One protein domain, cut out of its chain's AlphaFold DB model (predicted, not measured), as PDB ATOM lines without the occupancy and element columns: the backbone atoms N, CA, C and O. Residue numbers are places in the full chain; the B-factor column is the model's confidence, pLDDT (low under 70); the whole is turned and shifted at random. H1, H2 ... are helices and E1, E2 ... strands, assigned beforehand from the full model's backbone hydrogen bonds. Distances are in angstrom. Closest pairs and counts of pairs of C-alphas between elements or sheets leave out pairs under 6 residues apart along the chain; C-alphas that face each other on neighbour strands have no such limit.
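Overview. This is residues 33 to 67 and 108 to 238 of the 238 residues of an uncharacterized protein of Thalassobius sp (UniProt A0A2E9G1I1). Two strongly twisted sheets, one of six strands and one of four, have the helices H1 and H2 between them: both are over one face of the larger sheet, while on the smaller sheet H2 is over E3 and H1 is near E5. H3 packs loosely by E9 and E10, and H4 follows E11 far from the middle. The printed part has 166 residues, in the order E1 E2 E3 H1 E4 E5 H2 E6 E7 E8 E9 E10 H3 E11 H4, mixed in class. The sheets, E6 E11 E7 E8 E9 E10 and E1 E2 E3 E5, are antiparallel throughout. The whole is compact, with a radius of gyration of the C-alphas of 16.1 A and spans of 48 by 40 by 28 A.

Arrangement. E1, residues 37 to 44, E2, 48 to 55, and E3, 58 to 65, form a meander, each strand the antiparallel neighbour of the one before; N 39 and O 52 are 2.8 A apart, N 51 and O 62 2.9 A, within hydrogen-bond range. H1, residues 109 to 120, precedes E4, 124 to 126, which pairs with no named strand; residues 33 to 34 pair with 125 to 126, parallel. E5, residues 133 to 135, is antiparallel to E3, with N 134 and O 63 2.8 A apart. H2, residues 137 to 147, is over E3, slantwise at 46 degrees on the local plane, the closest C-alphas being Ile 60 and Ser 139, 5.0 A apart. H1 and H2 are close but not clearly touching, C-alphas 110 and 140 being 6.4 A apart. E6, residues 148 to 155, is the neighbour of E11, 218 to 226, with N 154 and O 221 2.8 A apart. E7, 170 to 176, E8, 181 to 188, E9, 191 to 194, and E10, 202 to 204, form a second meander; N 172 and O 185 are 2.7 A apart, N 193 and O 186 2.8 A, N 202 and O 194 2.8 A. E11 and E7 have N 173 and O 222 2.9 A apart. H1, at a height over this sheet of 7.8 A, runs along E8 at 22 degrees on the local plane, with C-alphas 113 and 186 the closest, 4.9 A apart; H1 and the sheet E6 E11 E7 E8 E9 E10 are two layers, a helix on one face of a sheet. H2 is on the same face. H3, residues 207 to 214, is on this sheet, its C-alpha 207 7.7 A from C-alpha 192. H4, residues 228 to 236, is only just not on it. In H1, H2, H3 and H4 every O i to N i+4 pair is within hydrogen-bond range.

Along the chain. E1 begins at C-alpha 37 (191.414, 125.896, 98.513). E3 spans 21.7 A, E11 22.7 A and H1 16.5 A. H4 ends at C-alpha 236 (195.965, 134.161, 113.747).

Size, cuts and confidence. The C-alphas farthest apart, Lys 159 and Arg 238, are 49.6 A apart. Residues 68 to 107 are not printed; C-alphas 67 and 108 are 16.9 A apart across the cut. E6 to E7 is a long link. Residues 158 to 161, 163 and 238 have pLDDT under 70.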
ATOM      1  N   PHE A  33     185.225 133.434 108.071       93.69
ATOM      2  CA  PHE A  33     184.888 132.670 106.882       93.69
ATOM      3  C   PHE A  33     185.965 131.621 106.587       93.69
ATOM      4  O   PHE A  33     187.080 131.944 106.163       93.69
ATOM      5  N   ILE A  34     185.626 130.346 106.797       95.06
ATOM      6  CA  ILE A  34     186.501 129.210 106.530       95.06
ATOM      7  C   ILE A  34     186.596 128.969 105.028       95.06
ATOM      8  O   ILE A  34     185.826 128.203 104.456       95.06
ATOM      9  N   THR A  35     187.551 129.656 104.400       93.00
ATOM     10  CA  THR A  35     187.836 129.518 102.970       93.00
ATOM     11  C   THR A  35     188.569 128.217 102.696       93.00
ATOM     12  O   THR A  35     189.594 127.922 103.323       93.00
ATOM     13  N   SER A  36     188.070 127.468 101.725       93.94
ATOM     14  CA  SER A  36     188.720 126.264 101.236       93.94
ATOM     15  C   SER A  36     189.525 126.538  99.960       93.94
ATOM     16  O   SER A  36     189.224 127.449  99.191       93.94
ATOM     17  N   VAL A  37     190.597 125.774  99.732       95.56
ATOM     18  CA  VAL A  37     191.414 125.896  98.513       95.56
ATOM     19  C   VAL A  37     191.405 124.569  97.779       95.56
ATOM     20  O   VAL A  37     191.879 123.562  98.302       95.56
ATOM     21  N   LYS A  38     190.894 124.555  96.547       96.62
ATOM     22  CA  LYS A  38     191.021 123.388  95.673       96.62
ATOM     23  C   LYS A  38     192.500 123.158  95.349       96.62
ATOM     24  O   LYS A  38     193.143 124.034  94.779       96.62
ATOM     25  N   LEU A  39     193.004 121.974  95.685       96.88
ATOM     26  CA  LEU A  39     194.377 121.559  95.404       96.88
ATOM     27  C   LEU A  39     194.476 120.826  94.066       96.88
ATOM     28  O   LEU A  39     195.330 121.160  93.252       96.88
ATOM     29  N   ASP A  40     193.592 119.850  93.834       95.62
ATOM     30  CA  ASP A  40     193.615 119.012  92.630       95.62
ATOM     31  C   ASP A  40     192.227 118.420  92.306       95.62
ATOM     32  O   ASP A  40     191.329 118.406  93.154       95.62
ATOM     33  N   THR A  41     192.039 117.929  91.077       96.19
ATOM     34  CA  THR A  41     190.906 117.081  90.678       96.19
ATOM     35  C   THR A  41     191.356 115.622  90.609       96.19
ATOM     36  O   THR A  41     192.117 115.253  89.721       96.19
ATOM     37  N   ILE A  42     190.819 114.778  91.490       95.75
ATOM     38  CA  ILE A  42     191.112 113.338  91.535       95.75
ATOM     39  C   ILE A  42     190.391 112.609  90.398       95.75
ATOM     40  O   ILE A  42     190.962 111.761  89.718       95.75
ATOM     41  N   GLU A  43     189.111 112.930  90.197       96.94
ATOM     42  CA  GLU A  43     188.256 112.253  89.225       96.94
ATOM     43  C   GLU A  43     187.197 113.218  88.680       96.94
ATOM     44  O   GLU A  43     186.514 113.903  89.444       96.94
ATOM     45  N   SER A  44     187.011 113.230  87.360       96.50
ATOM     46  CA  SER A  44     185.916 113.948  86.699       96.50
ATOM     47  C   SER A  44     184.890 112.963  86.153       96.50
ATOM     48  O   SER A  44     185.173 112.186  85.243       96.50
ATOM     49  N   LYS A  45     183.672 113.031  86.688       93.94
ATOM     50  CA  LYS A  45     182.503 112.275  86.226       93.94
ATOM     51  C   LYS A  45     181.614 113.184  85.384       93.94
ATOM     52  O   LYS A  45     181.714 114.408  85.421       93.94
ATOM     53  N   ILE A  46     180.663 112.587  84.666       93.56
ATOM     54  CA  ILE A  46     179.713 113.338  83.829       93.56
ATOM     55  C   ILE A  46     178.970 114.446  84.602       93.56
ATOM     56  O   ILE A  46     178.707 115.518  84.057       93.56
ATOM     57  N   ASN A  47     178.664 114.200  85.880       95.44
ATOM     58  CA  ASN A  47     177.812 115.053  86.709       95.44
ATOM     59  C   ASN A  47     178.482 115.567  87.983       95.44
ATOM     60  O   ASN A  47     177.820 116.244  88.766       95.44
ATOM     61  N   SER A  48     179.751 115.248  88.220       96.94
ATOM     62  CA  SER A  48     180.441 115.683  89.430       96.94
ATOM     63  C   SER A  48     181.957 115.592  89.284       96.94
ATOM     64  O   SER A  48     182.458 114.974  88.344       96.94
ATOM     65  N   ASN A  49     182.686 116.221  90.200       97.75
ATOM     66  CA  ASN A  49     184.138 116.138  90.274       97.75
ATOM     67  C   ASN A  49     184.554 115.821  91.705       97.75
ATOM     68  O   ASN A  49     184.261 116.599  92.613       97.75
ATOM     69  N   LEU A  50     185.301 114.734  91.883       98.12
ATOM     70  CA  LEU A  50     185.983 114.443  93.133       98.12
ATOM     71  C   LEU A  50     187.275 115.258  93.179       98.12
ATOM     72  O   LEU A  50     188.149 115.094  92.326       98.12
ATOM     73  N   ILE A  51     187.389 116.147  94.159       98.00
ATOM     74  CA  ILE A  51     188.507 117.079  94.297       98.00
ATOM     75  C   ILE A  51     189.188 116.930  95.656       98.00
ATOM     76  O   ILE A  51     188.538 116.654  96.666       98.00
ATOM     77  N   HIS A  52     190.499 117.168  95.675       98.31
ATOM     78  CA  HIS A  52     191.228 117.433  96.908       98.31
ATOM     79  C   HIS A  52     191.083 118.904  97.266       98.31
ATOM     80  O   HIS A  52     191.342 119.793  96.448       98.31
ATOM     81  N   VAL A  53     190.698 119.159  98.508       97.50
ATOM     82  CA  VAL A  53     190.493 120.501  99.039       97.50
ATOM     83  C   VAL A  53     191.307 120.656 100.310       97.50
ATOM     84  O   VAL A  53     191.212 119.834 101.219       97.50
ATOM     85  N   GLN A  54     192.093 121.724 100.379       97.38
ATOM     86  CA  GLN A  54     192.676 122.193 101.622       97.38
ATOM     87  C   GLN A  54     191.587 122.896 102.429       97.38
ATOM     88  O   GLN A  54     191.079 123.945 102.024       97.38
ATOM     89  N   TRP A  55     191.239 122.320 103.571       96.19
ATOM     90  CA  TRP A  55     190.301 122.877 104.531       96.19
ATOM     91  C   TRP A  55     191.005 122.985 105.884       96.19
ATOM     92  O   TRP A  55     191.375 121.981 106.492       96.19
ATOM     93  N   LEU A  56     191.247 124.224 106.325       95.12
ATOM     94  CA  LEU A  56     192.151 124.530 107.439       95.12
ATOM     95  C   LEU A  56     193.548 123.915 107.199       95.12
ATOM     96  O   LEU A  56     194.153 124.173 106.156       95.12
ATOM     97  N   ASN A  57     194.072 123.114 108.130       95.06
ATOM     98  CA  ASN A  57     195.377 122.450 108.003       95.06
ATOM     99  C   ASN A  57     195.302 121.083 107.311       95.06
ATOM    100  O   ASN A  57     196.340 120.477 107.058       95.06
ATOM    101  N   ASP A  58     194.110 120.607 106.959       96.81
ATOM    102  CA  ASP A  58     193.923 119.281 106.387       96.81
ATOM    103  C   ASP A  58     193.561 119.307 104.909       96.81
ATOM    104  O   ASP A  58     192.867 120.194 104.419       96.81
ATOM    105  N   THR A  59     193.968 118.251 104.212       97.62
ATOM    106  CA  THR A  59     193.407 117.905 102.909       97.62
ATOM    107  C   THR A  59     192.260 116.913 103.093       97.62
ATOM    108  O   THR A  59     192.424 115.871 103.746       97.62
ATOM    109  N   ILE A  60     191.114 117.246 102.502       98.19
ATOM    110  CA  ILE A  60     189.890 116.441 102.466       98.19
ATOM    111  C   ILE A  60     189.457 116.178 101.020       98.19
ATOM    112  O   ILE A  60     189.822 116.918 100.105       98.19
ATOM    113  N   ASN A  61     188.658 115.133 100.824       98.19
ATOM    114  CA  ASN A  61     188.056 114.792  99.541       98.19
ATOM    115  C   ASN A  61     186.613 115.273  99.507       98.19
ATOM    116  O   ASN A  61     185.820 114.919 100.380       98.19
ATOM    117  N   VAL A  62     186.248 116.022  98.473       98.06
ATOM    118  CA  VAL A  62     184.871 116.485  98.286       98.06
ATOM    119  C   VAL A  62     184.439 116.179  96.859       98.06
ATOM    120  O   VAL A  62     185.139 116.534  95.915       98.06
ATOM    121  N   ASP A  63     183.303 115.503  96.683       98.12
ATOM    122  CA  ASP A  63     182.682 115.333  95.363       98.12
ATOM    123  C   ASP A  63     181.703 116.491  95.144       98.12
ATOM    124  O   ASP A  63     180.726 116.632  95.878       98.12
ATOM    125  N   ILE A  64     181.982 117.356  94.170       97.75
ATOM    126  CA  ILE A  64     181.167 118.534  93.863       97.75
ATOM    127  C   ILE A  64     180.328 118.248  92.625       97.75
ATOM    128  O   ILE A  64     180.856 118.036  91.532       97.75
ATOM    129  N   GLN A  65     179.008 118.268  92.783       97.69
ATOM    130  CA  GLN A  65     178.069 118.107  91.683       97.69
ATOM    131  C   GLN A  65     178.095 119.321  90.744       97.69
ATOM    132  O   GLN A  65     178.028 120.471  91.176       97.69
ATOM    133  N   ASN A  66     178.114 119.044  89.438       96.19
ATOM    134  CA  ASN A  66     178.017 120.057  88.393       96.19
ATOM    135  C   ASN A  66     176.634 120.728  88.417       96.19
ATOM    136  O   ASN A  66     175.609 120.062  88.559       96.19
ATOM    137  N   GLU A  67     176.585 122.041  88.193       93.19
ATOM    138  CA  GLU A  67     175.327 122.800  88.145       93.19
ATOM    139  C   GLU A  67     174.364 122.253  87.074       93.19
ATOM    140  O   GLU A  67     173.173 121.994  87.324       93.19
ATOM    141  N   ASN A 108     175.241 114.260 101.047       97.06
ATOM    142  CA  ASN A 108     175.029 113.156 101.980       97.06
ATOM    143  C   ASN A 108     174.816 113.654 103.413       97.06
ATOM    144  O   ASN A 108     174.718 114.854 103.660       97.06
ATOM    145  N   CYS A 109     174.697 112.733 104.370       97.69
ATOM    146  CA  CYS A 109     174.447 113.088 105.765       97.69
ATOM    147  C   CYS A 109     175.563 113.947 106.375       97.69
ATOM    148  O   CYS A 109     175.256 114.887 107.104       97.69
ATOM    149  N   TYR A 110     176.830 113.666 106.048       98.00
ATOM    150  CA  TYR A 110     177.978 114.393 106.592       98.00
ATOM    151  C   TYR A 110     177.987 115.850 106.130       98.00
ATOM    152  O   TYR A 110     177.944 116.765 106.950       98.00
ATOM    153  N   SER A 111     177.974 116.055 104.812       97.94
ATOM    154  CA  SER A 111     177.975 117.384 104.189       97.94
ATOM    155  C   SER A 111     176.730 118.198 104.546       97.94
ATOM    156  O   SER A 111     176.853 119.383 104.829       97.94
ATOM    157  N   TYR A 112     175.547 117.578 104.617       98.56
ATOM    158  CA  TYR A 112     174.324 118.266 105.043       98.56
ATOM    159  C   TYR A 112     174.382 118.740 106.494       98.56
ATOM    160  O   TYR A 112     174.005 119.869 106.795       98.56
ATOM    161  N   ALA A 113     174.832 117.880 107.406       98.50
ATOM    162  CA  ALA A 113     174.895 118.246 108.812       98.50
ATOM    163  C   ALA A 113     175.956 119.333 109.063       98.50
ATOM    164  O   ALA A 113     175.717 120.214 109.882       98.50
ATOM    165  N   LEU A 114     177.073 119.314 108.327       98.44
ATOM    166  CA  LEU A 114     178.083 120.376 108.358       98.44
ATOM    167  C   LEU A 114     177.571 121.686 107.736       98.44
ATOM    168  O   LEU A 114     177.735 122.731 108.354       98.44
ATOM    169  N   GLU A 115     176.900 121.643 106.576       98.38
ATOM    170  CA  GLU A 115     176.250 122.821 105.967       98.38
ATOM    171  C   GLU A 115     175.290 123.477 106.967       98.38
ATOM    172  O   GLU A 115     175.351 124.683 107.186       98.38
ATOM    173  N   ARG A 116     174.439 122.677 107.623       98.12
ATOM    174  CA  ARG A 116     173.518 123.171 108.655       98.12
ATOM    175  C   ARG A 116     174.254 123.714 109.876       98.12
ATOM    176  O   ARG A 116     173.897 124.784 110.344       98.12
ATOM    177  N   TYR A 117     175.271 123.010 110.373       98.19
ATOM    178  CA  TYR A 117     176.044 123.452 111.535       98.19
ATOM    179  C   TYR A 117     176.663 124.832 111.297       98.19
ATOM    180  O   TYR A 117     176.450 125.735 112.095       98.19
ATOM    181  N   PHE A 118     177.374 125.024 110.184       97.06
ATOM    182  CA  PHE A 118     178.009 126.304 109.864       97.06
ATOM    183  C   PHE A 118     177.020 127.384 109.414       97.06
ATOM    184  O   PHE A 118     177.262 128.557 109.665       97.06
ATOM    185  N   GLY A 119     175.897 127.018 108.790       95.56
ATOM    186  CA  GLY A 119     174.857 127.979 108.406       95.56
ATOM    187  C   GLY A 119     174.118 128.600 109.596       95.56
ATOM    188  O   GLY A 119     173.513 129.658 109.459       95.56
ATOM    189  N   GLU A 120     174.172 127.949 110.757       93.88
ATOM    190  CA  GLU A 120     173.503 128.372 111.990       93.88
ATOM    191  C   GLU A 120     174.500 128.856 113.063       93.88
ATOM    192  O   GLU A 120     174.078 129.334 114.119       93.88
ATOM    193  N   ASN A 121     175.809 128.737 112.797       91.88
ATOM    194  CA  ASN A 121     176.888 129.139 113.691       91.88
ATOM    195  C   ASN A 121     177.156 130.649 113.583       91.88
ATOM    196  O   ASN A 121     177.296 131.196 112.492       91.88
ATOM    197  N   GLU A 122     177.255 131.325 114.725       90.62
ATOM    198  CA  GLU A 122     177.473 132.780 114.778       90.62
ATOM    199  C   GLU A 122     178.956 133.165 114.636       90.62
ATOM    200  O   GLU A 122     179.271 134.291 114.260       90.62
ATOM    201  N   THR A 123     179.877 132.239 114.913       93.31
ATOM    202  CA  THR A 123     181.326 132.491 114.943       93.31
ATOM    203  C   THR A 123     182.003 132.169 113.610       93.31
ATOM    204  O   THR A 123     182.957 132.846 113.225       93.31
ATOM    205  N   PHE A 124     181.546 131.133 112.908       94.94
ATOM    206  CA  PHE A 124     182.201 130.571 111.731       94.94
ATOM    207  C   PHE A 124     181.217 130.312 110.600       94.94
ATOM    208  O   PHE A 124     180.124 129.802 110.817       94.94
ATOM    209  N   ASN A 125     181.666 130.555 109.374       94.88
ATOM    210  CA  ASN A 125     180.976 130.150 108.151       94.88
ATOM    211  C   ASN A 125     181.975 129.456 107.204       94.88
ATOM    212  O   ASN A 125     183.158 129.375 107.526       94.88
ATOM    213  N   GLN A 126     181.537 128.913 106.072       95.25
ATOM    214  CA  GLN A 126     182.371 128.115 105.164       95.25
ATOM    215  C   GLN A 126     181.806 128.093 103.730       95.25
ATOM    216  O   GLN A 126     180.643 128.440 103.526       95.25
ATOM    217  N   ASP A 127     182.602 127.660 102.745       93.94
ATOM    218  CA  ASP A 127     182.240 127.675 101.313       93.94
ATOM    219  C   ASP A 127     182.115 126.306 100.619       93.94
ATOM    220  O   ASP A 127     181.697 126.249  99.462       93.94
ATOM    221  N   ILE A 128     182.458 125.202 101.285       95.88
ATOM    222  CA  ILE A 128     182.644 123.897 100.634       95.88
ATOM    223  C   ILE A 128     181.481 122.919 100.848       95.88
ATOM    224  O   ILE A 128     181.134 122.160  99.945       95.88
ATOM    225  N   PHE A 129     180.849 122.936 102.020       97.12
ATOM    226  CA  PHE A 129     179.693 122.118 102.364       97.12
ATOM    227  C   PHE A 129     178.419 122.815 101.902       97.12
ATOM    228  O   PHE A 129     178.054 123.883 102.387       97.12
ATOM    229  N   SER A 130     177.733 122.200 100.952       96.69
ATOM    230  CA  SER A 130     176.508 122.719 100.362       96.69
ATOM    231  C   SER A 130     175.627 121.585  99.841       96.69
ATOM    232  O   SER A 130     176.013 120.411  99.835       96.69
ATOM    233  N   LYS A 131     174.444 121.931  99.331       96.56
ATOM    234  CA  LYS A 131     173.548 120.994  98.631       96.56
ATOM    235  C   LYS A 131     174.184 120.270  97.437       96.56
ATOM    236  O   LYS A 131     173.627 119.262  97.009       96.56
ATOM    237  N   SER A 132     175.296 120.764  96.888       96.88
ATOM    238  CA  SER A 132     176.014 120.134  95.772       96.88
ATOM    239  C   SER A 132     177.277 119.380  96.196       96.88
ATOM    240  O   SER A 132     177.912 118.773  95.339       96.88
ATOM    241  N   SER A 133     177.644 119.384  97.480       96.94
ATOM    242  CA  SER A 133     178.852 118.715  97.971       96.94
ATOM    243  C   SER A 133     178.542 117.357  98.593       96.94
ATOM    244  O   SER A 133     177.654 117.268  99.440       96.94
ATOM    245  N   HIS A 134     179.341 116.347  98.277       97.50
ATOM    246  CA  HIS A 134     179.387 115.061  98.960       97.50
ATOM    247  C   HIS A 134     180.721 114.924  99.689       97.50
ATOM    248  O   HIS A 134     181.768 115.250  99.134       97.50
ATOM    249  N   LEU A 135     180.700 114.371 100.898       97.12
ATOM    250  CA  LEU A 135     181.907 114.148 101.690       97.12
ATOM    251  C   LEU A 135     182.098 112.651 101.932       97.12
ATOM    252  O   LEU A 135     181.139 111.982 102.310       97.12
ATOM    253  N   ASP A 136     183.291 112.100 101.734       95.94
ATOM    254  CA  ASP A 136     183.534 110.712 102.140       95.94
ATOM    255  C   ASP A 136     183.635 110.579 103.676       95.94
ATOM    256  O   ASP A 136     183.698 111.566 104.415       95.94
ATOM    257  N   ARG A 137     183.589 109.338 104.177       94.88
ATOM    258  CA  ARG A 137     183.657 109.075 105.624       94.88
ATOM    259  C   ARG A 137     185.005 109.492 106.216       94.88
ATOM    260  O   ARG A 137     185.042 110.031 107.312       94.88
ATOM    261  N   GLU A 138     186.105 109.225 105.520       96.50
ATOM    262  CA  GLU A 138     187.447 109.510 106.038       96.50
ATOM    263  C   GLU A 138     187.656 111.016 106.241       96.50
ATOM    264  O   GLU A 138     188.134 111.451 107.286       96.50
ATOM    265  N   SER A 139     187.213 111.823 105.279       97.81
ATOM    266  CA  SER A 139     187.242 113.279 105.349       97.81
ATOM    267  C   SER A 139     186.329 113.811 106.448       97.81
ATOM    268  O   SER A 139     186.721 114.725 107.173       97.81
ATOM    269  N   SER A 140     185.131 113.238 106.621       97.25
ATOM    270  CA  SER A 140     184.211 113.661 107.685       97.25
ATOM    271  C   SER A 140     184.734 113.324 109.083       97.25
ATOM    272  O   SER A 140     184.654 114.159 109.985       97.25
ATOM    273  N   GLU A 141     185.333 112.147 109.263       95.81
ATOM    274  CA  GLU A 141     185.988 111.749 110.511       95.81
ATOM    275  C   GLU A 141     187.234 112.601 110.783       95.81
ATOM    276  O   GLU A 141     187.432 113.036 111.917       95.81
ATOM    277  N   LYS A 142     188.037 112.920 109.758       96.88
ATOM    278  CA  LYS A 142     189.183 113.832 109.887       96.88
ATOM    279  C   LYS A 142     188.747 115.221 110.361       96.88
ATOM    280  O   LYS A 142     189.340 115.746 111.300       96.88
ATOM    281  N   ILE A 143     187.680 115.781 109.782       97.00
ATOM    282  CA  ILE A 143     187.112 117.068 110.216       97.00
ATOM    283  C   ILE A 143     186.712 117.020 111.692       97.00
ATOM    284  O   ILE A 143     187.119 117.889 112.463       97.00
ATOM    285  N   LEU A 144     185.948 115.997 112.094       96.19
ATOM    286  CA  LEU A 144     185.518 115.840 113.484       96.19
ATOM    287  C   LEU A 144     186.705 115.718 114.443       96.19
ATOM    288  O   LEU A 144     186.756 116.421 115.444       96.19
ATOM    289  N   ASN A 145     187.657 114.840 114.140       95.62
ATOM    290  CA  ASN A 145     188.770 114.539 115.037       95.62
ATOM    291  C   ASN A 145     189.726 115.724 115.202       95.62
ATOM    292  O   ASN A 145     190.304 115.904 116.275       95.62
ATOM    293  N   ASN A 146     189.892 116.530 114.152       96.81
ATOM    294  CA  ASN A 146     190.876 117.601 114.161       96.81
ATOM    295  C   ASN A 146     190.294 118.935 114.607       96.81
ATOM    296  O   ASN A 146     191.017 119.665 115.277       96.81
ATOM    297  N   TYR A 147     189.030 119.249 114.310       97.38
ATOM    298  CA  TYR A 147     188.471 120.595 114.522       97.38
ATOM    299  C   TYR A 147     187.229 120.632 115.399       97.38
ATOM    300  O   TYR A 147     186.694 121.709 115.640       97.38
ATOM    301  N   PHE A 148     186.764 119.485 115.889       98.06
ATOM    302  CA  PHE A 148     185.665 119.418 116.835       98.06
ATOM    303  C   PHE A 148     186.117 118.726 118.118       98.06
ATOM    304  O   PHE A 148     187.005 117.875 118.124       98.06
ATOM    305  N   TYR A 149     185.464 119.065 119.222       97.56
ATOM    306  CA  TYR A 149     185.618 118.363 120.485       97.56
ATOM    307  C   TYR A 149     184.285 117.757 120.916       97.56
ATOM    308  O   TYR A 149     183.198 118.292 120.680       97.56
ATOM    309  N   LYS A 150     184.373 116.587 121.546       97.25
ATOM    310  CA  LYS A 150     183.221 115.873 122.092       97.25
ATOM    311  C   LYS A 150     182.679 116.631 123.306       97.25
ATOM    312  O   LYS A 150     183.395 116.817 124.287       97.25
ATOM    313  N   VAL A 151     181.392 116.976 123.273       96.69
ATOM    314  CA  VAL A 151     180.676 117.622 124.389       96.69
ATOM    315  C   VAL A 151     179.757 116.670 125.149       96.69
ATOM    316  O   VAL A 151     179.503 116.874 126.331       96.69
ATOM    317  N   ALA A 152     179.263 115.615 124.498       94.75
ATOM    318  CA  ALA A 152     178.450 114.590 125.146       94.75
ATOM    319  C   ALA A 152     178.565 113.243 124.425       94.75
ATOM    320  O   ALA A 152     178.901 113.172 123.244       94.75
ATOM    321  N   GLU A 153     178.257 112.163 125.140       93.75
ATOM    322  CA  GLU A 153     178.114 110.823 124.574       93.75
ATOM    323  C   GLU A 153     176.864 110.159 125.146       93.75
ATOM    324  O   GLU A 153     176.666 110.130 126.359       93.75
ATOM    325  N   ILE A 154     176.038 109.619 124.255       91.31
ATOM    326  CA  ILE A 154     174.728 109.063 124.568       91.31
ATOM    327  C   ILE A 154     174.714 107.617 124.098       91.31
ATOM    328  O   ILE A 154     174.832 107.330 122.908       91.31
ATOM    329  N   SER A 155     174.541 106.687 125.030       87.38
ATOM    330  CA  SER A 155     174.358 105.280 124.678       87.38
ATOM    331  C   SER A 155     172.951 105.054 124.128       87.38
ATOM    332  O   SER A 155     171.971 105.468 124.746       87.38
ATOM    333  N   THR A 156     172.841 104.352 123.001       85.06
ATOM    334  CA  THR A 156     171.554 103.986 122.379       85.06
ATOM    335  C   THR A 156     171.048 102.611 122.837       85.06
ATOM    336  O   THR A 156     170.040 102.118 122.328       85.06
ATOM    337  N   SER A 157     171.733 101.979 123.801       72.38
ATOM    338  CA  SER A 157     171.382 100.653 124.319       72.38
ATOM    339  C   SER A 157     169.908 100.583 124.750       72.38
ATOM    340  O   SER A 157     169.462 101.469 125.477       72.38
ATOM    341  N   PRO A 158     169.164  99.501 124.439       59.84
ATOM    342  CA  PRO A 158     167.709  99.413 124.644       59.84
ATOM    343  C   PRO A 158     167.210  99.732 126.063       59.84
ATOM    344  O   PRO A 158     166.054 100.110 126.241       59.84
ATOM    345  N   LYS A 159     168.070  99.553 127.076       53.81
ATOM    346  CA  LYS A 159     167.771  99.796 128.496       53.81
ATOM    347  C   LYS A 159     168.005 101.245 128.939       53.81
ATOM    348  O   LYS A 159     167.424 101.664 129.935       53.81
ATOM    349  N   LYS A 160     168.842 102.010 128.231       58.28
ATOM    350  CA  LYS A 160     169.071 103.434 128.492       58.28
ATOM    351  C   LYS A 160     168.173 104.213 127.543       58.28
ATOM    352  O   LYS A 160     168.387 104.236 126.336       58.28
ATOM    353  N   ASN A 161     167.118 104.820 128.079       56.31
ATOM    354  CA  ASN A 161     166.370 105.795 127.301       56.31
ATOM    355  C   ASN A 161     167.340 106.903 126.860       56.31
ATOM    356  O   ASN A 161     168.241 107.275 127.611       56.31
ATOM    357  N   LEU A 162     167.122 107.454 125.665       70.12
ATOM    358  CA  LEU A 162     167.745 108.688 125.161       70.12
ATOM    359  C   LEU A 162     167.260 109.910 125.975       70.12
ATOM    360  O   LEU A 162     166.881 110.931 125.422       70.12
ATOM    361  N   SER A 163     167.160 109.752 127.294       64.50
ATOM    362  CA  SER A 163     166.681 110.724 128.271       64.50
ATOM    363  C   SER A 163     167.791 111.658 128.731       64.50
ATOM    364  O   SER A 163     167.537 112.549 129.533       64.50
ATOM    365  N   GLN A 164     169.024 111.433 128.274       74.75
ATOM    366  CA  GLN A 164     170.090 112.395 128.486       74.75
ATOM    367  C   GLN A 164     169.799 113.637 127.638       74.75
ATOM    368  O   GLN A 164     169.533 113.490 126.441       74.75
ATOM    369  N   PRO A 165     169.827 114.838 128.239       84.12
ATOM    370  CA  PRO A 165     169.674 116.067 127.483       84.12
ATOM    371  C   PRO A 165     170.812 116.178 126.470       84.12
ATOM    372  O   PRO A 165     171.978 115.934 126.791       84.12
ATOM    373  N   ILE A 166     170.459 116.529 125.237       91.19
ATOM    374  CA  ILE A 166     171.424 116.790 124.172       91.19
ATOM    375  C   ILE A 166     171.769 118.278 124.248       91.19
ATOM    376  O   ILE A 166     170.845 119.094 124.272       91.19
ATOM    377  N   PRO A 167     173.057 118.658 124.310       92.94
ATOM    378  CA  PRO A 167     173.432 120.064 124.275       92.94
ATOM    379  C   PRO A 167     172.891 120.735 123.013       92.94
ATOM    380  O   PRO A 167     172.873 120.125 121.949       92.94
ATOM    381  N   ASN A 168     172.455 121.987 123.129       95.00
ATOM    382  CA  ASN A 168     171.948 122.719 121.976       95.00
ATOM    383  C   ASN A 168     173.082 123.092 121.008       95.00
ATOM    384  O   ASN A 168     174.213 123.338 121.448       95.00
ATOM    385  N   ASP A 169     172.733 123.200 119.724       96.62
ATOM    386  CA  ASP A 169     173.622 123.612 118.636       96.62
ATOM    387  C   ASP A 169     174.874 122.726 118.540       96.62
ATOM    388  O   ASP A 169     175.998 123.109 118.883       96.62
ATOM    389  N   VAL A 170     174.644 121.469 118.163       97.75
ATOM    390  CA  VAL A 170     175.683 120.438 118.082       97.75
ATOM    391  C   VAL A 170     175.558 119.615 116.816       97.75
ATOM    392  O   VAL A 170     174.466 119.352 116.304       97.75
ATOM    393  N   LEU A 171     176.707 119.129 116.362       98.38
ATOM    394  CA  LEU A 171     176.790 118.070 115.374       98.38
ATOM    395  C   LEU A 171     176.753 116.719 116.100       98.38
ATOM    396  O   LEU A 171     177.536 116.470 117.013       98.38
ATOM    397  N   LEU A 172     175.836 115.840 115.719       98.06
ATOM    398  CA  LEU A 172     175.693 114.497 116.274       98.06
ATOM    399  C   LEU A 172     176.234 113.474 115.280       98.06
ATOM    400  O   LEU A 172     175.747 113.403 114.154       98.06
ATOM    401  N   ALA A 173     177.171 112.634 115.712       97.81
ATOM    402  CA  ALA A 173     177.632 111.479 114.949       97.81
ATOM    403  C   ALA A 173     177.046 110.190 115.531       97.81
ATOM    404  O   ALA A 173     177.175 109.919 116.728       97.81
ATOM    405  N   PHE A 174     176.405 109.387 114.686       96.62
ATOM    406  CA  PHE A 174     175.865 108.083 115.060       96.62
ATOM    407  C   PHE A 174     176.943 107.036 114.818       96.62
ATOM    408  O   PHE A 174     177.380 106.843 113.684       96.62
ATOM    409  N   ILE A 175     177.388 106.389 115.890       95.88
ATOM    410  CA  ILE A 175     178.514 105.462 115.872       95.88
ATOM    411  C   ILE A 175     177.991 104.030 115.949       95.88
ATOM    412  O   ILE A 175     177.210 103.700 116.847       95.88
ATOM    413  N   ASN A 176     178.418 103.181 115.018       94.00
ATOM    414  CA  ASN A 176     178.069 101.761 115.010       94.00
ATOM    415  C   ASN A 176     179.050 100.918 115.853       94.00
ATOM    416  O   ASN A 176     180.035 101.425 116.388       94.00
ATOM    417  N   LYS A 177     178.824  99.600 115.901       91.81
ATOM    418  CA  LYS A 177     179.680  98.645 116.636       91.81
ATOM    419  C   LYS A 177     181.126  98.543 116.153       91.81
ATOM    420  O   LYS A 177     181.976  98.029 116.868       91.81
ATOM    421  N   SER A 178     181.403  98.987 114.928       93.31
ATOM    422  CA  SER A 178     182.766  99.045 114.383       93.31
ATOM    423  C   SER A 178     183.487 100.342 114.761       93.31
ATOM    424  O   SER A 178     184.618 100.553 114.342       93.31
ATOM    425  N   GLY A 179     182.838 101.224 115.529       91.88
ATOM    426  CA  GLY A 179     183.374 102.533 115.886       91.88
ATOM    427  C   GLY A 179     183.277 103.571 114.767       91.88
ATOM    428  O   GLY A 179     183.784 104.673 114.939       91.88
ATOM    429  N   TRP A 180     182.622 103.252 113.647       92.81
ATOM    430  CA  TRP A 180     182.493 104.162 112.510       92.81
ATOM    431  C   TRP A 180     181.329 105.114 112.698       92.81
ATOM    432  O   TRP A 180     180.245 104.696 113.124       92.81
ATOM    433  N   ALA A 181     181.528 106.368 112.300       94.94
ATOM    434  CA  ALA A 181     180.421 107.296 112.186       94.94
ATOM    435  C   ALA A 181     179.632 106.997 110.908       94.94
ATOM    436  O   ALA A 181     180.072 107.296 109.805       94.94
ATOM    437  N   ILE A 182     178.466 106.371 111.058       94.38
ATOM    438  CA  ILE A 182     177.629 105.932 109.930       94.38
ATOM    439  C   ILE A 182     176.648 107.006 109.458       94.38
ATOM    440  O   ILE A 182     176.063 106.876 108.384       94.38
ATOM    441  N   HIS A 183     176.425 108.044 110.270       97.19
ATOM    442  CA  HIS A 183     175.466 109.099 109.966       97.19
ATOM    443  C   HIS A 183     175.714 110.354 110.799       97.19
ATOM    444  O   HIS A 183     175.974 110.239 111.999       97.19
ATOM    445  N   PHE A 184     175.589 111.539 110.192       98.19
ATOM    446  CA  PHE A 184     175.583 112.814 110.918       98.19
ATOM    447  C   PHE A 184     174.191 113.450 110.940       98.19
ATOM    448  O   PHE A 184     173.419 113.361 109.982       98.19
ATOM    449  N   VAL A 185     173.897 114.128 112.046       98.19
ATOM    450  CA  VAL A 185     172.672 114.900 112.277       98.19
ATOM    451  C   VAL A 185     173.057 116.218 112.925       98.19
ATOM    452  O   VAL A 185     173.844 116.229 113.864       98.19
ATOM    453  N   TYR A 186     172.485 117.325 112.469       98.56
ATOM    454  CA  TYR A 186     172.601 118.594 113.182       98.56
ATOM    455  C   TYR A 186     171.427 118.746 114.156       98.56
ATOM    456  O   TYR A 186     170.294 118.418 113.803       98.56
ATOM    457  N   TYR A 187     171.681 119.199 115.384       97.94
ATOM    458  CA  TYR A 187     170.651 119.399 116.403       97.94
ATOM    459  C   TYR A 187     170.660 120.839 116.915       97.94
ATOM    460  O   TYR A 187     171.662 121.299 117.465       97.94
ATOM    461  N   ARG A 188     169.516 121.522 116.774       97.12
ATOM    462  CA  ARG A 188     169.289 122.885 117.269       97.12
ATOM    463  C   ARG A 188     167.838 123.051 117.708       97.12
ATOM    464  O   ARG A 188     166.926 122.674 116.978       97.12
ATOM    465  N   ASN A 189     167.631 123.651 118.876       94.75
ATOM    466  CA  ASN A 189     166.335 124.053 119.424       94.75
ATOM    467  C   ASN A 189     165.298 122.917 119.378       94.75
ATOM    468  O   ASN A 189     164.209 123.082 118.840       94.75
ATOM    469  N   GLU A 190     165.666 121.744 119.908       93.94
ATOM    470  CA  GLU A 190     164.825 120.532 119.954       93.94
ATOM    471  C   GLU A 190     164.480 119.899 118.593       93.94
ATOM    472  O   GLU A 190     163.769 118.891 118.539       93.94
ATOM    473  N   VAL A 191     165.038 120.421 117.498       96.62
ATOM    474  CA  VAL A 191     164.864 119.893 116.143       96.62
ATOM    475  C   VAL A 191     166.148 119.215 115.674       96.62
ATOM    476  O   VAL A 191     167.253 119.746 115.793       96.62
ATOM    477  N   PHE A 192     165.989 118.015 115.122       97.62
ATOM    478  CA  PHE A 192     167.044 117.259 114.467       97.62
ATOM    479  C   PHE A 192     166.921 117.406 112.954       97.62
ATOM    480  O   PHE A 192     165.875 117.092 112.384       97.62
ATOM    481  N   TYR A 193     168.011 117.796 112.307       98.38
ATOM    482  CA  TYR A 193     168.122 117.962 110.866       98.38
ATOM    483  C   TYR A 193     168.974 116.831 110.302       98.38
ATOM    484  O   TYR A 193     170.155 116.698 110.623       98.38
ATOM    485  N   SER A 194     168.387 116.013 109.432       97.62
ATOM    486  CA  SER A 194     169.052 114.841 108.865       97.62
ATOM    487  C   SER A 194     168.804 114.717 107.368       97.62
ATOM    488  O   SER A 194     167.742 115.080 106.867       97.62
ATOM    489  N   LYS A 195     169.749 114.108 106.654       96.06
ATOM    490  CA  LYS A 195     169.616 113.770 105.235       96.06
ATOM    491  C   LYS A 195     170.184 112.384 104.965       96.06
ATOM    492  O   LYS A 195     171.216 112.050 105.524       96.06
ATOM    493  N   ASN A 196     169.550 111.594 104.100       90.12
ATOM    494  CA  ASN A 196     170.070 110.287 103.703       90.12
ATOM    495  C   ASN A 196     169.952 110.088 102.184       90.12
ATOM    496  O   ASN A 196     168.842 110.060 101.658       90.12
ATOM    497  N   GLY A 197     171.085 109.942 101.494       85.00
ATOM    498  CA  GLY A 197     171.147 109.656 100.059       85.00
ATOM    499  C   GLY A 197     170.236 110.546  99.204       85.00
ATOM    500  O   GLY A 197     170.203 111.768  99.353       85.00
ATOM    501  N   SER A 198     169.463 109.915  98.317       87.62
ATOM    502  CA  SER A 198     168.541 110.586  97.392       87.62
ATOM    503  C   SER A 198     167.240 111.059  98.043       87.62
ATOM    504  O   SER A 198     166.408 111.659  97.364       87.62
ATOM    505  N   PHE A 199     167.040 110.827  99.344       90.88
ATOM    506  CA  PHE A 199     165.882 111.359 100.052       90.88
ATOM    507  C   PHE A 199     166.084 112.842 100.370       90.88
ATOM    508  O   PHE A 199     167.192 113.310 100.676       90.88
ATOM    509  N   LYS A 200     164.983 113.597 100.314       93.69
ATOM    510  CA  LYS A 200     164.966 114.993 100.761       93.69
ATOM    511  C   LYS A 200     165.386 115.069 102.236       93.69
ATOM    512  O   LYS A 200     165.123 114.122 102.983       93.69
ATOM    513  N   PRO A 201     166.035 116.167 102.663       96.44
ATOM    514  CA  PRO A 201     166.287 116.395 104.075       96.44
ATOM    515  C   PRO A 201     164.999 116.320 104.891       96.44
ATOM    516  O   PRO A 201     163.924 116.684 104.413       96.44
ATOM    517  N   ILE A 202     165.127 115.837 106.116       97.00
ATOM    518  CA  ILE A 202     164.029 115.665 107.055       97.00
ATOM    519  C   ILE A 202     164.354 116.354 108.370       97.00
ATOM    520  O   ILE A 202     165.510 116.431 108.797       97.00
ATOM    521  N   GLU A 203     163.288 116.790 109.021       97.62
ATOM    522  CA  GLU A 203     163.303 117.366 110.354       97.62
ATOM    523  C   GLU A 203     162.461 116.480 111.266       97.62
ATOM    524  O   GLU A 203     161.402 115.978 110.875       97.62
ATOM    525  N   PHE A 204     162.950 116.217 112.471       95.38
ATOM    526  CA  PHE A 204     162.229 115.410 113.449       95.38
ATOM    527  C   PHE A 204     162.558 115.857 114.869       95.38
ATOM    528  O   PHE A 204     163.566 116.507 115.100       95.38
ATOM    529  N   GLN A 205     161.712 115.479 115.828       93.94
ATOM    530  CA  GLN A 205     161.900 115.792 117.255       93.94
ATOM    531  C   GLN A 205     162.186 114.540 118.100       93.94
ATOM    532  O   GLN A 205     162.707 114.616 119.207       93.94
ATOM    533  N   SER A 206     161.855 113.346 117.592       91.50
ATOM    534  CA  SER A 206     162.000 112.097 118.346       91.50
ATOM    535  C   SER A 206     163.180 111.263 117.854       91.50
ATOM    536  O   SER A 206     163.023 110.394 116.992       91.50
ATOM    537  N   LEU A 207     164.345 111.465 118.476       91.19
ATOM    538  CA  LEU A 207     165.556 110.682 118.206       91.19
ATOM    539  C   LEU A 207     165.329 109.172 118.365       91.19
ATOM    540  O   LEU A 207     165.763 108.385 117.530       91.19
ATOM    541  N   LYS A 208     164.555 108.759 119.377       89.50
ATOM    542  CA  LYS A 208     164.200 107.347 119.605       89.50
ATOM    543  C   LYS A 208     163.475 106.723 118.414       89.50
ATOM    544  O   LYS A 208     163.821 105.622 117.988       89.50
ATOM    545  N   LYS A 209     162.447 107.405 117.892       90.00
ATOM    546  CA  LYS A 209     161.681 106.924 116.731       90.00
ATOM    547  C   LYS A 209     162.561 106.891 115.486       90.00
ATOM    548  O   LYS A 209     162.480 105.934 114.721       90.00
ATOM    549  N   PHE A 210     163.407 107.906 115.320       92.25
ATOM    550  CA  PHE A 210     164.306 108.014 114.183       92.25
ATOM    551  C   PHE A 210     165.319 106.864 114.132       92.25
ATOM    552  O   PHE A 210     165.366 106.137 113.140       92.25
ATOM    553  N   LEU A 211     166.040 106.627 115.232       91.38
ATOM    554  CA  LEU A 211     167.005 105.532 115.352       91.38
ATOM    555  C   LEU A 211     166.355 104.173 115.105       91.38
ATOM    556  O   LEU A 211     166.833 103.408 114.276       91.38
ATOM    557  N   LYS A 212     165.214 103.893 115.750       88.62
ATOM    558  CA  LYS A 212     164.514 102.609 115.589       88.62
ATOM    559  C   LYS A 212     164.137 102.323 114.130       88.62
ATOM    560  O   LYS A 212     164.128 101.165 113.729       88.62
ATOM    561  N   LYS A 213     163.776 103.355 113.363       90.00
ATOM    562  CA  LYS A 213     163.306 103.204 111.981       90.00
ATOM    563  C   LYS A 213     164.448 103.160 110.964       90.00
ATOM    564  O   LYS A 213     164.328 102.442 109.978       90.00
ATOM    565  N   HIS A 214     165.512 103.934 111.178       90.81
ATOM    566  CA  HIS A 214     166.515 104.196 110.141       90.81
ATOM    567  C   HIS A 214     167.944 103.779 110.506       90.81
ATOM    568  O   HIS A 214     168.713 103.488 109.600       90.81
ATOM    569  N   PHE A 215     168.294 103.726 111.794       91.12
ATOM    570  CA  PHE A 215     169.674 103.554 112.273       91.12
ATOM    571  C   PHE A 215     169.719 102.657 113.521       91.12
ATOM    572  O   PHE A 215     170.243 103.033 114.573       91.12
ATOM    573  N   TRP A 216     169.087 101.485 113.423       88.62
ATOM    574  CA  TRP A 216     168.886 100.549 114.538       88.62
ATOM    575  C   TRP A 216     170.187  99.913 115.050       88.62
ATOM    576  O   TRP A 216     170.212  99.373 116.154       88.62
ATOM    577  N   ASP A 217     171.254  99.982 114.257       90.19
ATOM    578  CA  ASP A 217     172.600  99.476 114.521       90.19
ATOM    579  C   ASP A 217     173.535 100.515 115.173       90.19
ATOM    580  O   ASP A 217     174.686 100.200 115.483       90.19
ATOM    581  N   THR A 218     173.039 101.732 115.431       93.56
ATOM    582  CA  THR A 218     173.761 102.746 116.216       93.56
ATOM    583  C   THR A 218     173.956 102.237 117.642       93.56
ATOM    584  O   THR A 218     172.977 101.882 118.299       93.56
ATOM    585  N   GLU A 219     175.190 102.244 118.146       92.69
ATOM    586  CA  GLU A 219     175.557 101.837 119.513       92.69
ATOM    587  C   GLU A 219     175.665 103.031 120.473       92.69
ATOM    588  O   GLU A 219     175.300 102.960 121.657       92.69
ATOM    589  N   LYS A 220     176.168 104.149 119.956       94.06
ATOM    590  CA  LYS A 220     176.269 105.405 120.689       94.06
ATOM    591  C   LYS A 220     176.166 106.591 119.747       94.06
ATOM    592  O   LYS A 220     176.436 106.488 118.554       94.06
ATOM    593  N   ILE A 221     175.790 107.726 120.308       95.62
ATOM    594  CA  ILE A 221     175.775 109.015 119.633       95.62
ATOM    595  C   ILE A 221     176.782 109.901 120.340       95.62
ATOM    596  O   ILE A 221     176.759 110.004 121.565       95.62
ATOM    597  N   ILE A 222     177.656 110.539 119.573       96.69
ATOM    598  CA  ILE A 222     178.604 111.518 120.098       96.69
ATOM    599  C   ILE A 222     178.163 112.896 119.621       96.69
ATOM    600  O   ILE A 222     177.924 113.087 118.430       96.69
ATOM    601  N   ALA A 223     178.029 113.834 120.555       97.50
ATOM    602  CA  ALA A 223     177.756 115.230 120.253       97.50
ATOM    603  C   ALA A 223     179.065 116.015 120.221       97.50
ATOM    604  O   ALA A 223     179.889 115.888 121.132       97.50
ATOM    605  N   TYR A 224     179.215 116.848 119.200       98.44
ATOM    606  CA  TYR A 224     180.407 117.623 118.907       98.44
ATOM    607  C   TYR A 224     180.090 119.114 118.809       98.44
ATOM    608  O   TYR A 224     179.037 119.507 118.295       98.44
ATOM    609  N   LYS A 225     181.042 119.930 119.262       97.94
ATOM    610  CA  LYS A 225     181.129 121.359 118.950       97.94
ATOM    611  C   LYS A 225     182.468 121.660 118.303       97.94
ATOM    612  O   LYS A 225     183.440 120.954 118.560       97.94
ATOM    613  N   ILE A 226     182.492 122.677 117.451       97.56
ATOM    614  CA  ILE A 226     183.730 123.148 116.845       97.56
ATOM    615  C   ILE A 226     184.675 123.664 117.935       97.56
ATOM    616  O   ILE A 226     184.254 124.349 118.864       97.56
ATOM    617  N   ASP A 227     185.944 123.293 117.838       97.12
ATOM    618  CA  ASP A 227     187.019 123.790 118.690       97.12
ATOM    619  C   ASP A 227     187.402 125.191 118.203       97.12
ATOM    620  O   ASP A 227     188.222 125.357 117.294       97.12
ATOM    621  N   GLU A 228     186.726 126.207 118.751       95.62
ATOM    622  CA  GLU A 228     186.887 127.579 118.275       95.62
ATOM    623  C   GLU A 228     188.328 128.069 118.403       95.62
ATOM    624  O   GLU A 228     188.810 128.762 117.510       95.62
ATOM    625  N   ASP A 229     189.013 127.710 119.490       94.69
ATOM    626  CA  ASP A 229     190.379 128.147 119.765       94.69
ATOM    627  C   ASP A 229     191.334 127.600 118.710       94.69
ATOM    628  O   ASP A 229     192.168 128.337 118.176       94.69
ATOM    629  N   LYS A 230     191.175 126.325 118.340       94.56
ATOM    630  CA  LYS A 230     191.979 125.718 117.280       94.56
ATOM    631  C   LYS A 230     191.726 126.373 115.923       94.56
ATOM    632  O   LYS A 230     192.684 126.660 115.203       94.56
ATOM    633  N   VAL A 231     190.466 126.641 115.572       94.56
ATOM    634  CA  VAL A 231     190.133 127.285 114.290       94.56
ATOM    635  C   VAL A 231     190.613 128.739 114.266       94.56
ATOM    636  O   VAL A 231     191.258 129.150 113.306       94.56
ATOM    637  N   LYS A 232     190.397 129.514 115.333       94.19
ATOM    638  CA  LYS A 232     190.887 130.899 115.455       94.19
ATOM    639  C   LYS A 232     192.415 130.969 115.399       94.19
ATOM    640  O   LYS A 232     192.960 131.838 114.723       94.19
ATOM    641  N   SER A 233     193.110 130.019 116.029       91.94
ATOM    642  CA  SER A 233     194.576 129.937 115.993       91.94
ATOM    643  C   SER A 233     195.124 129.709 114.583       91.94
ATOM    644  O   SER A 233     196.199 130.208 114.262       91.94
ATOM    645  N   PHE A 234     194.407 128.992 113.714       91.44
ATOM    646  CA  PHE A 234     194.801 128.855 112.309       91.44
ATOM    647  C   PHE A 234     194.802 130.206 111.579       91.44
ATOM    648  O   PHE A 234     195.738 130.499 110.840       91.44
ATOM    649  N   TYR A 235     193.795 131.048 111.823       87.62
ATOM    650  CA  TYR A 235     193.702 132.377 111.213       87.62
ATOM    651  C   TYR A 235     194.675 133.390 111.811       87.62
ATOM    652  O   TYR A 235     195.154 134.254 111.091       87.62
ATOM    653  N   ALA A 236     194.999 133.275 113.100       86.94
ATOM    654  CA  ALA A 236     195.965 134.161 113.747       86.94
ATOM    655  C   ALA A 236     197.415 133.954 113.260       86.94
ATOM    656  O   ALA A 236     198.241 134.846 113.422       86.94
ATOM    657  N   ASN A 237     197.726 132.784 112.690       80.75
ATOM    658  CA  ASN A 237     199.073 132.403 112.247       80.75
ATOM    659  C   ASN A 237     199.275 132.489 110.718       80.75
ATOM    660  O   ASN A 237     200.280 131.983 110.214       80.75
ATOM    661  N   ARG A 238     198.325 133.076 109.983       69.50
ATOM    662  CA  ARG A 238     198.415 133.345 108.539       69.50
ATOM    663  C   ARG A 238     198.706 134.815 108.280       69.50
ATOM    664  O   ARG A 238     199.456 135.073 107.315       69.50
TER     665      ARG A 238